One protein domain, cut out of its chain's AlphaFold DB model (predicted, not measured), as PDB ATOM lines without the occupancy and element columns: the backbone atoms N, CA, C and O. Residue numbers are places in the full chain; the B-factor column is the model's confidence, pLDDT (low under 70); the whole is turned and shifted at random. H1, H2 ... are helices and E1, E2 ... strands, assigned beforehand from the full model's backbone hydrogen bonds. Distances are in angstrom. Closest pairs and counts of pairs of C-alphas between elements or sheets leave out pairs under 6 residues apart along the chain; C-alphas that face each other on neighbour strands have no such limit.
ATOM      1  N   TYR A   3     174.979 266.589 171.131       54.88
ATOM      2  CA  TYR A   3     174.516 265.201 171.059       54.88
ATOM      3  C   TYR A   3     175.469 264.306 170.253       54.88
ATOM      4  O   TYR A   3     175.824 263.230 170.729       54.88
ATOM      5  N   ASP A   4     175.977 264.775 169.108       58.25
ATOM      6  CA  ASP A   4     176.878 263.986 168.248       58.25
ATOM      7  C   ASP A   4     178.226 263.669 168.911       58.25
ATOM      8  O   ASP A   4     178.871 262.669 168.592       58.25
ATOM      9  N   LYS A   5     178.662 264.494 169.872       61.25
ATOM     10  CA  LYS A   5     179.914 264.266 170.606       61.25
ATOM     11  C   LYS A   5     179.815 263.128 171.614       61.25
ATOM     12  O   LYS A   5     180.840 262.541 171.943       61.25
ATOM     13  N   LYS A   6     178.613 262.825 172.117       70.69
ATOM     14  CA  LYS A   6     178.423 261.790 173.139       70.69
ATOM     15  C   LYS A   6     178.565 260.378 172.567       70.69
ATOM     16  O   LYS A   6     178.971 259.477 173.290       70.69
ATOM     17  N   PHE A   7     178.261 260.213 171.282       87.25
ATOM     18  CA  PHE A   7     178.293 258.922 170.594       87.25
ATOM     19  C   PHE A   7     179.602 258.673 169.846       87.25
ATOM     20  O   PHE A   7     179.849 257.557 169.405       87.25
ATOM     21  N   LEU A   8     180.447 259.694 169.687       91.81
ATOM     22  CA  LEU A   8     181.721 259.563 168.988       91.81
ATOM     23  C   LEU A   8     182.738 258.803 169.854       91.81
ATOM     24  O   LEU A   8     183.208 259.305 170.874       91.81
ATOM     25  N   ILE A   9     183.127 257.612 169.402       93.25
ATOM     26  CA  ILE A   9     184.098 256.743 170.079       93.25
ATOM     27  C   ILE A   9     185.516 256.996 169.578       93.25
ATOM     28  O   ILE A   9     186.453 257.091 170.375       93.25
ATOM     29  N   LEU A  10     185.674 257.103 168.258       92.75
ATOM     30  CA  LEU A  10     186.954 257.306 167.594       92.75
ATOM     31  C   LEU A  10     186.768 258.253 166.414       92.75
ATOM     32  O   LEU A  10     185.883 258.066 165.588       92.75
ATOM     33  N   ASN A  11     187.619 259.270 166.323       93.69
ATOM     34  CA  ASN A  11     187.520 260.279 165.269       93.69
ATOM     35  C   ASN A  11     188.013 259.775 163.903       93.69
ATOM     36  O   ASN A  11     187.559 260.260 162.872       93.69
ATOM     37  N   ASP A  12     188.973 258.847 163.901       95.12
ATOM     38  CA  ASP A  12     189.511 258.263 162.677       95.12
ATOM     39  C   ASP A  12     190.079 256.857 162.918       95.12
ATOM     40  O   ASP A  12     191.177 256.698 163.449       95.12
ATOM     41  N   LEU A  13     189.329 255.839 162.498       95.19
ATOM     42  CA  LEU A  13     189.727 254.431 162.536       95.19
ATOM     43  C   LEU A  13     190.920 254.131 161.628       95.19
ATOM     44  O   LEU A  13     191.703 253.230 161.918       95.19
ATOM     45  N   SER A  14     191.075 254.898 160.547       95.12
ATOM     46  CA  SER A  14     192.186 254.727 159.617       95.12
ATOM     47  C   SER A  14     193.490 255.321 160.126       95.12
ATOM     48  O   SER A  14     194.531 255.079 159.528       95.12
ATOM     49  N   ASN A  15     193.454 256.115 161.200       93.25
ATOM     50  CA  ASN A  15     194.617 256.811 161.743       93.25
ATOM     51  C   ASN A  15     195.411 257.597 160.670       93.25
ATOM     52  O   ASN A  15     196.639 257.540 160.614       93.25
ATOM     53  N   GLY A  16     194.703 258.300 159.781       94.50
ATOM     54  CA  GLY A  16     195.285 259.073 158.683       94.50
ATOM     55  C   GLY A  16     195.779 258.251 157.490       94.50
ATOM     56  O   GLY A  16     196.445 258.804 156.615       94.50
ATOM     57  N   HIS A  17     195.492 256.946 157.436       94.81
ATOM     58  CA  HIS A  17     195.856 256.111 156.292       94.81
ATOM     59  C   HIS A  17     194.951 256.324 155.069       94.81
ATOM     60  O   HIS A  17     195.396 256.068 153.949       94.81
ATOM     61  N   GLU A  18     193.719 256.801 155.261       95.19
ATOM     62  CA  GLU A  18     192.816 257.182 154.172       95.19
ATOM     63  C   GLU A  18     192.855 258.694 153.902       95.19
ATOM     64  O   GLU A  18     193.179 259.504 154.769       95.19
ATOM     65  N   ASN A  19     192.444 259.098 152.695       96.00
ATOM     66  CA  ASN A  19     192.317 260.519 152.336       96.00
ATOM     67  C   ASN A  19     191.222 261.250 153.135       96.00
ATOM     68  O   ASN A  19     191.194 262.480 153.178       96.00
ATOM     69  N   VAL A  20     190.294 260.498 153.730       95.81
ATOM     70  CA  VAL A  20     189.186 261.006 154.538       95.81
ATOM     71  C   VAL A  20     189.164 260.281 155.877       95.81
ATOM     72  O   VAL A  20     189.489 259.100 155.952       95.81
ATOM     73  N   LYS A  21     188.762 260.982 156.937       95.81
ATOM     74  CA  LYS A  21     188.633 260.379 158.269       95.81
ATOM     75  C   LYS A  21     187.503 259.356 158.281       95.81
ATOM     76  O   LYS A  21     186.441 259.623 157.717       95.81
ATOM     77  N   ILE A  22     187.708 258.246 158.988       95.19
ATOM     78  CA  ILE A  22     186.673 257.232 159.223       95.19
ATOM     79  C   ILE A  22     186.217 257.312 160.688       95.19
ATOM     80  O   ILE A  22     186.815 256.656 161.544       95.19
ATOM     81  N   PRO A  23     185.201 258.128 161.021       94.88
ATOM     82  CA  PRO A  23     184.711 258.235 162.389       94.88
ATOM     83  C   PRO A  23     183.914 256.989 162.803       94.88
ATOM     84  O   PRO A  23     183.221 256.379 161.990       94.88
ATOM     85  N   VAL A  24     183.988 256.632 164.086       93.94
ATOM     86  CA  VAL A  24     183.267 255.504 164.693       93.94
ATOM     87  C   VAL A  24     182.350 256.025 165.786       93.94
ATOM     88  O   VAL A  24     182.801 256.726 166.697       93.94
ATOM     89  N   TYR A  25     181.082 255.629 165.711       94.12
ATOM     90  CA  TYR A  25     180.044 256.002 166.661       94.12
ATOM     91  C   TYR A  25     179.465 254.761 167.341       94.12
ATOM     92  O   TYR A  25     179.341 253.717 166.705       94.12
ATOM     93  N   ASN A  26     179.106 254.890 168.614       92.44
ATOM     94  CA  ASN A  26     178.362 253.893 169.377       92.44
ATOM     95  C   ASN A  26     177.421 254.627 170.340       92.44
ATOM     96  O   ASN A  26     177.868 255.439 171.152       92.44
ATOM     97  N   ASP A  27     176.121 254.383 170.208       92.69
ATOM     98  CA  ASP A  27     175.063 254.993 171.015       92.69
ATOM     99  C   ASP A  27     174.340 253.998 171.935       92.69
ATOM    100  O   ASP A  27     173.424 254.391 172.661       92.69
ATOM    101  N   ILE A  28     174.773 252.735 171.942       91.75
ATOM    102  CA  ILE A  28     174.145 251.646 172.698       91.75
ATOM    103  C   ILE A  28     174.867 251.431 174.031       91.75
ATOM    104  O   ILE A  28     174.227 251.373 175.084       91.75
ATOM    105  N   ASP A  29     176.195 251.325 173.999       90.62
ATOM    106  CA  ASP A  29     177.023 250.981 175.156       90.62
ATOM    107  C   ASP A  29     178.390 251.702 175.142       90.62
ATOM    108  O   ASP A  29     178.584 252.698 174.444       90.62
ATOM    109  N   ASN A  30     179.319 251.247 175.993       88.69
ATOM    110  CA  ASN A  30     180.661 251.820 176.134       88.69
ATOM    111  C   ASN A  30     181.742 251.014 175.390       88.69
ATOM    112  O   ASN A  30     182.933 251.265 175.616       88.69
ATOM    113  N   ASP A  31     181.365 250.050 174.548       92.19
ATOM    114  CA  ASP A  31     182.330 249.215 173.842       92.19
ATOM    115  C   ASP A  31     183.089 250.020 172.784       92.19
ATOM    116  O   ASP A  31     182.607 251.002 172.201       92.19
ATOM    117  N   ARG A  32     184.336 249.603 172.558       91.06
ATOM    118  CA  ARG A  32     185.288 250.246 171.651       91.06
ATOM    119  C   ARG A  32     185.972 249.195 170.780       91.06
ATOM    120  O   ARG A  32     186.122 248.063 171.233       91.06
ATOM    121  N   PRO A  33     186.425 249.555 169.565       91.31
ATOM    122  CA  PRO A  33     187.210 248.644 168.744       91.31
ATOM    123  C   PRO A  33     188.471 248.169 169.476       91.31
ATOM    124  O   PRO A  33     189.136 248.964 170.145       91.31
ATOM    125  N   ASP A  34     188.812 246.893 169.303       93.06
ATOM    126  CA  ASP A  34     190.071 246.326 169.785       93.06
ATOM    127  C   ASP A  34     191.288 246.982 169.115       93.06
ATOM    128  O   ASP A  34     191.197 247.634 168.073       93.06
ATOM    129  N   ASN A  35     192.474 246.752 169.681       89.38
ATOM    130  CA  ASN A  35     193.720 247.151 169.039       89.38
ATOM    131  C   ASN A  35     193.989 246.269 167.812       89.38
ATOM    132  O   ASN A  35     194.368 245.105 167.941       89.38
ATOM    133  N   PHE A  36     193.865 246.850 166.621       91.06
ATOM    134  CA  PHE A  36     194.257 246.216 165.366       91.06
ATOM    135  C   PHE A  36     195.072 247.170 164.489       91.06
ATOM    136  O   PHE A  36     195.043 248.389 164.651       91.06
ATOM    137  N   ASN A  37     195.804 246.601 163.531       90.69
ATOM    138  CA  ASN A  37     196.531 247.376 162.532       90.69
ATOM    139  C   ASN A  37     195.627 247.624 161.322       90.69
ATOM    140  O   ASN A  37     195.357 246.697 160.556       90.69
ATOM    141  N   TYR A  38     195.180 248.866 161.140       92.69
ATOM    142  CA  TYR A  38     194.457 249.270 159.936       92.69
ATOM    143  C   TYR A  38     195.381 249.172 158.710       92.69
ATOM    144  O   TYR A  38     196.512 249.661 158.731       92.69
ATOM    145  N   ILE A  39     194.915 248.537 157.632       91.38
ATOM    146  CA  ILE A  39     195.653 248.429 156.368       91.38
ATOM    147  C   ILE A  39     194.783 248.917 155.211       91.38
ATOM    148  O   ILE A  39     193.621 248.550 155.100       91.38
ATOM    149  N   THR A  40     195.367 249.714 154.319       89.06
ATOM    150  CA  THR A  40     194.681 250.263 153.129       89.06
ATOM    151  C   THR A  40     194.836 249.388 151.893       89.06
ATOM    152  O   THR A  40     194.089 249.499 150.926       89.06
ATOM    153  N   LYS A  41     195.854 248.526 151.891       83.25
ATOM    154  CA  LYS A  41     196.172 247.627 150.786       83.25
ATOM    155  C   LYS A  41     196.475 246.250 151.335       83.25
ATOM    156  O   LYS A  41     197.158 246.115 152.352       83.25
ATOM    157  N   ILE A  42     195.989 245.239 150.624       76.81
ATOM    158  CA  ILE A  42     196.259 243.842 150.944       76.81
ATOM    159  C   ILE A  42     197.773 243.632 150.919       76.81
ATOM    160  O   ILE A  42     198.438 243.922 149.925       76.81
ATOM    161  N   ARG A  43     198.313 243.121 152.027       68.00
ATOM    162  CA  ARG A  43     199.681 242.609 152.105       68.00
ATOM    163  C   ARG A  43     199.598 241.086 152.052       68.00
ATOM    164  O   ARG A  43     199.373 240.472 153.095       68.00
ATOM    165  N   PRO A  44     199.685 240.466 150.863       69.44
ATOM    166  CA  PRO A  44     199.690 239.014 150.772       69.44
ATOM    167  C   PRO A  44     200.889 238.469 151.556       69.44
ATOM    168  O   PRO A  44     202.028 238.855 151.309       69.44
ATOM    169  N   ILE A  45     200.619 237.593 152.522       67.50
ATOM    170  CA  ILE A  45     201.658 236.908 153.311       67.50
ATOM    171  C   ILE A  45     202.302 235.787 152.472       67.50
ATOM    172  O   ILE A  45     203.450 235.414 152.692       67.50
ATOM    173  N   ASP A  46     201.571 235.273 151.479       77.06
ATOM    174  CA  ASP A  46     202.045 234.252 150.548       77.06
ATOM    175  C   ASP A  46     202.771 234.889 149.352       77.06
ATOM    176  O   ASP A  46     202.187 235.648 148.569       77.06
ATOM    177  N   ASN A  47     204.039 234.514 149.176       70.88
ATOM    178  CA  ASN A  47     204.895 234.954 148.075       70.88
ATOM    179  C   ASN A  47     204.306 234.656 146.683       70.88
ATOM    180  O   ASN A  47     204.574 235.394 145.737       70.88
ATOM    181  N   ARG A  48     203.485 233.607 146.534       67.56
ATOM    182  CA  ARG A  48     202.812 233.266 145.269       67.56
ATOM    183  C   ARG A  48     201.711 234.266 144.930       67.56
ATOM    184  O   ARG A  48     201.567 234.650 143.773       67.56
ATOM    185  N   ILE A  49     200.962 234.710 145.939       70.19
ATOM    186  CA  ILE A  49     199.911 235.724 145.783       70.19
ATOM    187  C   ILE A  49     200.553 237.100 145.559       70.19
ATOM    188  O   ILE A  49     200.091 237.868 144.718       70.19
ATOM    189  N   ALA A  50     201.665 237.387 146.247       68.25
ATOM    190  CA  ALA A  50     202.454 238.596 146.025       68.25
ATOM    191  C   ALA A  50     203.004 238.684 144.592       68.25
ATOM    192  O   ALA A  50     202.982 239.758 143.997       68.25
ATOM    193  N   ALA A  51     203.470 237.567 144.025       71.00
ATOM    194  CA  ALA A  51     203.946 237.520 142.646       71.00
ATOM    195  C   ALA A  51     202.819 237.795 141.636       71.00
ATOM    196  O   ALA A  51     203.009 238.601 140.733       71.00
ATOM    197  N   ALA A  52     201.636 237.199 141.826       71.25
ATOM    198  CA  ALA A  52     200.489 237.417 140.942       71.25
ATOM    199  C   ALA A  52     199.949 238.860 140.991       71.25
ATOM    200  O   ALA A  52     199.567 239.408 139.963       71.25
ATOM    201  N   LEU A  53     199.944 239.502 142.165       69.69
ATOM    202  CA  LEU A  53     199.490 240.893 142.320       69.69
ATOM    203  C   LEU A  53     200.437 241.930 141.699       69.69
ATOM    204  O   LEU A  53     200.003 243.038 141.399       69.69
ATOM    205  N   ASN A  54     201.715 241.587 141.533       68.31
ATOM    206  CA  ASN A  54     202.732 242.466 140.949       68.31
ATOM    207  C   ASN A  54     203.051 242.114 139.487       68.31
ATOM    208  O   ASN A  54     203.990 242.676 138.916       68.31
ATOM    209  N   ASP A  55     202.314 241.176 138.887       73.31
ATOM    210  CA  ASP A  55     202.523 240.793 137.498       73.31
ATOM    211  C   ASP A  55     201.968 241.866 136.555       73.31
ATOM    212  O   ASP A  55     200.807 241.858 136.147       73.31
TER     213      ASP A  55
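This is residues 3 to 55 of the 69 residues of the protein "Hypothetical protein" of Rotaria socialis (UniProt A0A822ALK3). This part has little regular structure: it is an extended loop chain with a short helix at either end, H1 and H2. Next to H1, strand E1 leads into a loop that folds back, with residues 24 to 25 antiparallel beside it, and the chain then runs off to H2. The printed part has 53 residues, in the order H1, E1, H2; the class is mostly helix, with only 15 residues in named elements. It is extended, with a radius of gyration of the C-alphas of 16.2 A, and a rod spanning 50 by 22 by 13 A.

H2, residues 47 to 53, is apart from H1, residues 3 to 7, and from E1, residues 8 to 10. H1 and E1 meet only through their link, which is tight. E1 pairs with no named strand, but its residues 8 to 10 pair with residues 24 to 25, antiparallel. In H2 every O i to N i+4 pair is within hydrogen-bond range; in H1 0 of 1 is, and 1 of 2 O i to N i+3 pairs.

H2 is 9.9 A long, from C-alpha 47 at (204.895, 234.954, 148.075) to C-alpha 53. H1 is 7.3 A long from C-alpha 3 at (174.516, 265.201, 171.059), and E1 5.9 A.

The C-alphas farthest apart, of Tyr 3 and Asp 55, are 50.1 A apart. The printed part has no cut; the link from E1 to H2 is long, 36 residues. Mean pLDDT of the printed part is 84.4, with 10 residues under 70, among them 3 to 5 and 43 to 45.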